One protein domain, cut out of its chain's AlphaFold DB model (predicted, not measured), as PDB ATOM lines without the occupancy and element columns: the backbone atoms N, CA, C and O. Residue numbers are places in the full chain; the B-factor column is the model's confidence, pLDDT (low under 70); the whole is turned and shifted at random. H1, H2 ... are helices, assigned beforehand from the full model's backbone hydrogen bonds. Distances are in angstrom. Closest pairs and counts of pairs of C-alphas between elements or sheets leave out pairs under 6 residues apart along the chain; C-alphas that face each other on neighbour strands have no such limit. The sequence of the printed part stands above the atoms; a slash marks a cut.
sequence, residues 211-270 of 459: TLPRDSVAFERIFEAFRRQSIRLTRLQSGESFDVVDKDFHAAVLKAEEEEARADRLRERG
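What this domain is: This is residues 211 to 270 of the 459 residues of an uncharacterized protein of Ophiostoma piceae (strain UAMH 11346) (UniProt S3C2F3). A helical hairpin of two long helices, H1 and H2, which run side by side in opposite directions and are joined by a tight turn at one end. The longer helix, H2, sticks out at its far end with residues 264 to 269, and Gly 270 after it stands free too; residues 211 to 216 lead into H1 at that same end of the hairpin. The printed part has 60 residues, with two named helices in the order H1, H2 and no named strand, and its class is all helix. The whole is loose, with a radius of gyration of the C-alphas of 14.2 A, and flat, with spans of 44 by 25 by 10 A.

Where its parts are: The printed part begins at Thr 211, with its C-alpha at (31.967, 18.380, -25.458). H1 takes residues 217 to 237, 30.0 A from first to last C-alpha, and begins with C-alpha 217 at (23.240, 15.936, -16.350). H2 takes residues 242 to 269, 40.2 A from first to last C-alpha, and ends with C-alpha 269 at (6.503, 21.397, -15.645).

How they stand to each other: H1 and H2 form a helical hairpin, two helices that follow each other and run opposite ways, here at a shallow tilt of 7 degrees. They touch, with 10 pairs of C-alphas within 8 A. The closest C-alphas of the two are those of Arg 232 and Val 245, 6.3 A apart. H1 touches H2 with residues 228 to 236 alone, and H2 touches H1 with residues 242 to 253 alone. Their centres are 12.5 A apart. In both H1 and H2, every O i to N i+4 pair is within hydrogen-bond range.

The domain as a whole: The two C-alphas farthest apart in the domain are those of Gly 239 and Arg 269, at 45.3 A. The printed part has no cut, and the link from H1 to H2, four residues, is tight. The mean pLDDT of the printed part is 91.6, and no printed residue is under 70.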
ATOM      1  N   THR A 211      31.752  16.948 -25.712       89.00
ATOM      2  CA  THR A 211      31.967  18.380 -25.458       89.00
ATOM      3  C   THR A 211      31.120  18.901 -24.297       89.00
ATOM      4  O   THR A 211      31.224  20.073 -23.938       89.00
ATOM      5  N   LEU A 212      30.257  18.056 -23.719       83.19
ATOM      6  CA  LEU A 212      29.424  18.429 -22.586       83.19
ATOM      7  C   LEU A 212      30.296  18.644 -21.339       83.19
ATOM      8  O   LEU A 212      31.249  17.891 -21.120       83.19
ATOM      9  N   PRO A 213      29.950  19.609 -20.470       80.75
ATOM     10  CA  PRO A 213      30.605  19.751 -19.175       80.75
ATOM     11  C   PRO A 213      30.543  18.434 -18.385       80.75
ATOM     12  O   PRO A 213      29.516  17.747 -18.403       80.75
ATOM     13  N   ARG A 214      31.632  18.054 -17.703       83.12
ATOM     14  CA  ARG A 214      31.729  16.773 -16.958       83.12
ATOM     15  C   ARG A 214      30.767  16.686 -15.777       83.12
ATOM     16  O   ARG A 214      30.402  15.608 -15.328       83.12
ATOM     17  N   ASP A 215      30.394  17.837 -15.262       75.69
ATOM     18  CA  ASP A 215      29.383  18.077 -14.248       75.69
ATOM     19  C   ASP A 215      27.958  18.081 -14.826       75.69
ATOM     20  O   ASP A 215      26.996  18.165 -14.061       75.69
ATOM     21  N   SER A 216      27.792  17.938 -16.151       76.44
ATOM     22  CA  SER A 216      26.479  18.070 -16.772       76.44
ATOM     23  C   SER A 216      25.542  16.866 -16.550       76.44
ATOM     24  O   SER A 216      26.012  15.730 -16.529       76.44
ATOM     25  N   VAL A 217      24.206  17.060 -16.471       80.12
ATOM     26  CA  VAL A 217      23.240  15.936 -16.350       80.12
ATOM     27  C   VAL A 217      23.384  15.029 -17.567       80.12
ATOM     28  O   VAL A 217      23.408  13.810 -17.445       80.12
ATOM     29  N   ALA A 218      23.485  15.631 -18.753       83.25
ATOM     30  CA  ALA A 218      23.616  14.905 -20.004       83.25
ATOM     31  C   ALA A 218      24.907  14.068 -20.054       83.25
ATOM     32  O   ALA A 218      24.853  12.912 -20.469       83.25
ATOM     33  N   PHE A 219      26.041  14.605 -19.585       87.31
ATOM     34  CA  PHE A 219      27.282  13.837 -19.462       87.31
ATOM     35  C   PHE A 219      27.142  12.701 -18.443       87.31
ATOM     36  O   PHE A 219      27.501  11.564 -18.745       87.31
ATOM     37  N   GLU A 220      26.561  12.981 -17.275       87.25
ATOM     38  CA  GLU A 220      26.350  11.984 -16.224       87.25
ATOM     39  C   GLU A 220      25.489  10.809 -16.704       87.25
ATOM     40  O   GLU A 220      25.787   9.665 -16.376       87.25
ATOM     41  N   ARG A 221      24.457  11.058 -17.523       89.75
ATOM     42  CA  ARG A 221      23.631   9.989 -18.116       89.75
ATOM     43  C   ARG A 221      24.474   9.028 -18.959       89.75
ATOM     44  O   ARG A 221      24.362   7.812 -18.807       89.75
ATOM     45  N   ILE A 222      25.347   9.565 -19.818       92.38
ATOM     46  CA  ILE A 222      26.257   8.762 -20.654       92.38
ATOM     47  C   ILE A 222      27.254   8.010 -19.762       92.38
ATOM     48  O   ILE A 222      27.450   6.805 -19.926       92.38
ATOM     49  N   PHE A 223      27.838   8.702 -18.781       94.44
ATOM     50  CA  PHE A 223      28.821   8.130 -17.866       94.44
ATOM     51  C   PHE A 223      28.242   7.007 -16.996       94.44
ATOM     52  O   PHE A 223      28.855   5.948 -16.861       94.44
ATOM     53  N   GLU A 224      27.042   7.176 -16.449       93.56
ATOM     54  CA  GLU A 224      26.401   6.142 -15.640       93.56
ATOM     55  C   GLU A 224      25.949   4.955 -16.511       93.56
ATOM     56  O   GLU A 224      26.045   3.806 -16.079       93.56
ATOM     57  N   ALA A 225      25.544   5.181 -17.768       95.44
ATOM     58  CA  ALA A 225      25.304   4.093 -18.719       95.44
ATOM     59  C   ALA A 225      26.580   3.273 -18.992       95.44
ATOM     60  O   ALA A 225      26.542   2.040 -18.916       95.44
ATOM     61  N   PHE A 226      27.714   3.944 -19.233       97.19
ATOM     62  CA  PHE A 226      29.034   3.313 -19.341       97.19
ATOM     63  C   PHE A 226      29.386   2.516 -18.074       97.19
ATOM     64  O   PHE A 226      29.782   1.349 -18.153       97.19
ATOM     65  N   ARG A 227      29.194   3.117 -16.896       96.69
ATOM     66  CA  ARG A 227      29.501   2.505 -15.601       96.69
ATOM     67  C   ARG A 227      28.669   1.250 -15.348       96.69
ATOM     68  O   ARG A 227      29.233   0.225 -14.973       96.69
ATOM     69  N   ARG A 228      27.352   1.298 -15.580       97.00
ATOM     70  CA  ARG A 228      26.450   0.142 -15.418       97.00
ATOM     71  C   ARG A 228      26.885  -1.034 -16.292       97.00
ATOM     72  O   ARG A 228      26.968  -2.155 -15.795       97.00
ATOM     73  N   GLN A 229      27.202  -0.777 -17.562       97.31
ATOM     74  CA  GLN A 229      27.675  -1.814 -18.484       97.31
ATOM     75  C   GLN A 229      29.042  -2.376 -18.074       97.31
ATOM     76  O   GLN A 229      29.240  -3.588 -18.085       97.31
ATOM     77  N   SER A 230      29.965  -1.513 -17.644       96.38
ATOM     78  CA  SER A 230      31.289  -1.931 -17.171       96.38
ATOM     79  C   SER A 230      31.192  -2.810 -15.922       96.38
ATOM     80  O   SER A 230      31.776  -3.888 -15.886       96.38
ATOM     81  N   ILE A 231      30.387  -2.406 -14.929       96.62
ATOM     82  CA  ILE A 231      30.137  -3.197 -13.712       96.62
ATOM     83  C   ILE A 231      29.529  -4.555 -14.070       96.62
ATOM     84  O   ILE A 231      29.977  -5.575 -13.547       96.62
ATOM     85  N   ARG A 232      28.534  -4.588 -14.970       97.19
ATOM     86  CA  ARG A 232      27.931  -5.837 -15.459       97.19
ATOM     87  C   ARG A 232      29.000  -6.768 -16.035       97.19
ATOM     88  O   ARG A 232      29.088  -7.917 -15.607       97.19
ATOM     89  N   LEU A 233      29.835  -6.273 -16.952       96.50
ATOM     90  CA  LEU A 233      30.884  -7.075 -17.588       96.50
ATOM     91  C   LEU A 233      31.915  -7.587 -16.571       96.50
ATOM     92  O   LEU A 233      32.229  -8.775 -16.579       96.50
ATOM     93  N   THR A 234      32.396  -6.734 -15.662       95.94
ATOM     94  CA  THR A 234      33.366  -7.128 -14.627       95.94
ATOM     95  C   THR A 234      32.816  -8.224 -13.713       95.94
ATOM     96  O   THR A 234      33.513  -9.198 -13.427       95.94
ATOM     97  N   ARG A 235      31.549  -8.119 -13.289       97.00
ATOM     98  CA  ARG A 235      30.899  -9.160 -12.476       97.00
ATOM     99  C   ARG A 235      30.795 -10.481 -13.237       97.00
ATOM    100  O   ARG A 235      31.157 -11.527 -12.702       97.00
ATOM    101  N   LEU A 236      30.402 -10.446 -14.510       95.44
ATOM    102  CA  LEU A 236      30.347 -11.648 -15.350       95.44
ATOM    103  C   LEU A 236      31.731 -12.290 -15.550       95.44
ATOM    104  O   LEU A 236      31.859 -13.512 -15.474       95.44
ATOM    105  N   GLN A 237      32.778 -11.482 -15.737       94.38
ATOM    106  CA  GLN A 237      34.164 -11.953 -15.846       94.38
ATOM    107  C   GLN A 237      34.685 -12.581 -14.549       94.38
ATOM    108  O   GLN A 237      35.437 -13.554 -14.600       94.38
ATOM    109  N   SER A 238      34.252 -12.083 -13.385       93.81
ATOM    110  CA  SER A 238      34.558 -12.717 -12.092       93.81
ATOM    111  C   SER A 238      33.851 -14.064 -11.878       93.81
ATOM    112  O   SER A 238      34.110 -14.745 -10.887       93.81
ATOM    113  N   GLY A 239      32.996 -14.486 -12.818       92.38
ATOM    114  CA  GLY A 239      32.291 -15.764 -12.771       92.38
ATOM    115  C   GLY A 239      31.003 -15.736 -11.952       92.38
ATOM    116  O   GLY A 239      30.483 -16.805 -11.622       92.38
ATOM    117  N   GLU A 240      30.472 -14.553 -11.630       94.94
ATOM    118  CA  GLU A 240      29.134 -14.445 -11.047       94.94
ATOM    119  C   GLU A 240      28.068 -15.020 -11.997       94.94
ATOM    120  O   GLU A 240      28.224 -15.033 -13.222       94.94
ATOM    121  N   SER A 241      26.966 -15.515 -11.426       93.06
ATOM    122  CA  SER A 241      25.877 -16.103 -12.211       93.06
ATOM    123  C   SER A 241      25.254 -15.068 -13.148       93.06
ATOM    124  O   SER A 241      24.857 -13.990 -12.697       93.06
ATOM    125  N   PHE A 242      25.103 -15.431 -14.427       91.88
ATOM    126  CA  PHE A 242      24.500 -14.572 -15.447       91.88
ATOM    127  C   PHE A 242      23.127 -14.054 -15.007       91.88
ATOM    128  O   PHE A 242      22.918 -12.849 -15.009       91.88
ATOM    129  N   ASP A 243      22.238 -14.930 -14.528       93.62
ATOM    130  CA  ASP A 243      20.869 -14.557 -14.147       93.62
ATOM    131  C   ASP A 243      20.825 -13.506 -13.029       93.62
ATOM    132  O   ASP A 243      19.950 -12.642 -13.006       93.62
ATOM    133  N   VAL A 244      21.777 -13.569 -12.092       95.81
ATOM    134  CA  VAL A 244      21.868 -12.615 -10.977       95.81
ATOM    135  C   VAL A 244      22.365 -11.270 -11.489       95.81
ATOM    136  O   VAL A 244      21.731 -10.244 -11.247       95.81
ATOM    137  N   VAL A 245      23.475 -11.274 -12.231       96.50
ATOM    138  CA  VAL A 245      24.086 -10.046 -12.750       96.50
ATOM    139  C   VAL A 245      23.163  -9.344 -13.747       96.50
ATOM    140  O   VAL A 245      23.045  -8.121 -13.713       96.50
ATOM    141  N   ASP A 246      22.484 -10.099 -14.609       95.00
ATOM    142  CA  ASP A 246      21.588  -9.562 -15.630       95.00
ATOM    143  C   ASP A 246      20.305  -8.992 -15.008       95.00
ATOM    144  O   ASP A 246      19.888  -7.888 -15.353       95.00
ATOM    145  N   LYS A 247      19.740  -9.664 -13.994       97.25
ATOM    146  CA  LYS A 247      18.624  -9.125 -13.204       97.25
ATOM    147  C   LYS A 247      18.999  -7.823 -12.495       97.25
ATOM    148  O   LYS A 247      18.237  -6.859 -12.559       97.25
ATOM    149  N   ASP A 248      20.154  -7.786 -11.830       97.56
ATOM    150  CA  ASP A 248      20.645  -6.585 -11.145       97.56
ATOM    151  C   ASP A 248      20.879  -5.440 -12.137       97.56
ATOM    152  O   ASP A 248      20.505  -4.294 -11.878       97.56
ATOM    153  N   PHE A 249      21.467  -5.752 -13.294       97.31
ATOM    154  CA  PHE A 249      21.689  -4.793 -14.368       97.31
ATOM    155  C   PHE A 249      20.368  -4.227 -14.902       97.31
ATOM    156  O   PHE A 249      20.219  -3.010 -14.980       97.31
ATOM    157  N   HIS A 250      19.386  -5.079 -15.202       97.06
ATOM    158  CA  HIS A 250      18.068  -4.643 -15.662       97.06
ATOM    159  C   HIS A 250      17.340  -3.787 -14.624       97.06
ATOM    160  O   HIS A 250      16.781  -2.750 -14.978       97.06
ATOM    161  N   ALA A 251      17.391  -4.161 -13.343       97.31
ATOM    162  CA  ALA A 251      16.832  -3.344 -12.269       97.31
ATOM    163  C   ALA A 251      17.520  -1.969 -12.179       97.31
ATOM    164  O   ALA A 251      16.850  -0.955 -11.986       97.31
ATOM    165  N   ALA A 252      18.844  -1.915 -12.360       96.44
ATOM    166  CA  ALA A 252      19.597  -0.662 -12.381       96.44
ATOM    167  C   ALA A 252      19.262   0.212 -13.602       96.44
ATOM    168  O   ALA A 252      19.191   1.432 -13.465       96.44
ATOM    169  N   VAL A 253      19.037  -0.390 -14.776       95.94
ATOM    170  CA  VAL A 253      18.605   0.323 -15.991       95.94
ATOM    171  C   VAL A 253      17.202   0.895 -15.812       95.94
ATOM    172  O   VAL A 253      17.030   2.094 -15.991       95.94
ATOM    173  N   LEU A 254      16.231   0.085 -15.376       96.56
ATOM    174  CA  LEU A 254      14.855   0.544 -15.141       96.56
ATOM    175  C   LEU A 254      14.807   1.685 -14.126       96.56
ATOM    176  O   LEU A 254      14.163   2.704 -14.358       96.56
ATOM    177  N   LYS A 255      15.543   1.548 -13.018       95.19
ATOM    178  CA  LYS A 255      15.635   2.607 -12.011       95.19
ATOM    179  C   LYS A 255      16.208   3.901 -12.597       95.19
ATOM    180  O   LYS A 255      15.703   4.978 -12.295       95.19
ATOM    181  N   ALA A 256      17.238   3.805 -13.435       91.38
ATOM    182  CA  ALA A 256      17.822   4.970 -14.088       91.38
ATOM    183  C   ALA A 256      16.861   5.625 -15.086       91.38
ATOM    184  O   ALA A 256      16.742   6.844 -15.094       91.38
ATOM    185  N   GLU A 257      16.132   4.838 -15.878       92.94
ATOM    186  CA  GLU A 257      15.100   5.343 -16.789       92.94
ATOM    187  C   GLU A 257      13.963   6.040 -16.024       92.94
ATOM    188  O   GLU A 257      13.491   7.100 -16.435       92.94
ATOM    189  N   GLU A 258      13.547   5.497 -14.877       93.50
ATOM    190  CA  GLU A 258      12.555   6.125 -13.999       93.50
ATOM    191  C   GLU A 258      13.046   7.455 -13.411       93.50
ATOM    192  O   GLU A 258      12.279   8.425 -13.359       93.50
ATOM    193  N   GLU A 259      14.305   7.510 -12.964       88.25
ATOM    194  CA  GLU A 259      14.961   8.720 -12.457       88.25
ATOM    195  C   GLU A 259      15.112   9.773 -13.566       88.25
ATOM    196  O   GLU A 259      14.760  10.936 -13.362       88.25
ATOM    197  N   GLU A 260      15.530   9.376 -14.769       87.50
ATOM    198  CA  GLU A 260      15.631  10.259 -15.934       87.50
ATOM    199  C   GLU A 260      14.261  10.800 -16.354       87.50
ATOM    200  O   GLU A 260      14.093  12.012 -16.505       87.50
ATOM    201  N   ALA A 261      13.241   9.943 -16.443       89.62
ATOM    202  CA  ALA A 261      11.877  10.357 -16.755       89.62
ATOM    203  C   ALA A 261      11.280  11.255 -15.660       89.62
ATOM    204  O   ALA A 261      10.455  12.134 -15.930       89.62
ATOM    205  N   ARG A 262      11.646  11.046 -14.390       87.50
ATOM    206  CA  ARG A 262      11.269  11.947 -13.291       87.50
ATOM    207  C   ARG A 262      11.933  13.311 -13.455       87.50
ATOM    208  O   ARG A 262      11.220  14.313 -13.399       87.50
ATOM    209  N   ALA A 263      13.236  13.346 -13.726       84.19
ATOM    210  CA  ALA A 263      13.984  14.576 -13.951       84.19
ATOM    211  C   ALA A 263      13.462  15.351 -15.173       84.19
ATOM    212  O   ALA A 263      13.264  16.562 -15.091       84.19
ATOM    213  N   ASP A 264      13.153  14.667 -16.277       86.12
ATOM    214  CA  ASP A 264      12.620  15.297 -17.488       86.12
ATOM    215  C   ASP A 264      11.208  15.866 -17.255       86.12
ATOM    216  O   ASP A 264      10.947  17.022 -17.597       86.12
ATOM    217  N   ARG A 265      10.329  15.139 -16.545       89.50
ATOM    218  CA  ARG A 265       9.031  15.683 -16.102       89.50
ATOM    219  C   ARG A 265       9.215  16.914 -15.216       89.50
ATOM    220  O   ARG A 265       8.541  17.924 -15.409       89.50
ATOM    221  N   LEU A 266      10.123  16.853 -14.244       87.44
ATOM    222  CA  LEU A 266      10.411  17.963 -13.333       87.44
ATOM    223  C   LEU A 266      10.996  19.183 -14.066       87.44
ATOM    224  O   LEU A 266      10.722  20.332 -13.697       87.44
ATOM    225  N   ARG A 267      11.761  18.954 -15.138       84.69
ATOM    226  CA  ARG A 267      12.237  20.000 -16.044       84.69
ATOM    227  C   ARG A 267      11.056  20.670 -16.740       84.69
ATOM    228  O   ARG A 267      10.878  21.874 -16.578       84.69
ATOM    229  N   GLU A 268      10.219  19.909 -17.438       88.00
ATOM    230  CA  GLU A 268       9.138  20.438 -18.281       88.00
ATOM    231  C   GLU A 268       8.100  21.258 -17.511       88.00
ATOM    232  O   GLU A 268       7.794  22.387 -17.894       88.00
ATOM    233  N   ARG A 269       7.569  20.720 -16.407       90.19
ATOM    234  CA  ARG A 269       6.503  21.397 -15.645       90.19
ATOM    235  C   ARG A 269       6.997  22.274 -14.494       90.19
ATOM    236  O   ARG A 269       6.211  23.059 -13.962       90.19
ATOM    237  N   GLY A 270       8.258  22.133 -14.087       89.38
ATOM    238  CA  GLY A 270       8.777  22.713 -12.847       89.38
ATOM    239  C   GLY A 270       8.290  21.991 -11.573       89.38
ATOM    240  O   GLY A 270       7.398  21.132 -11.634       89.38
TER     241      GLY A 270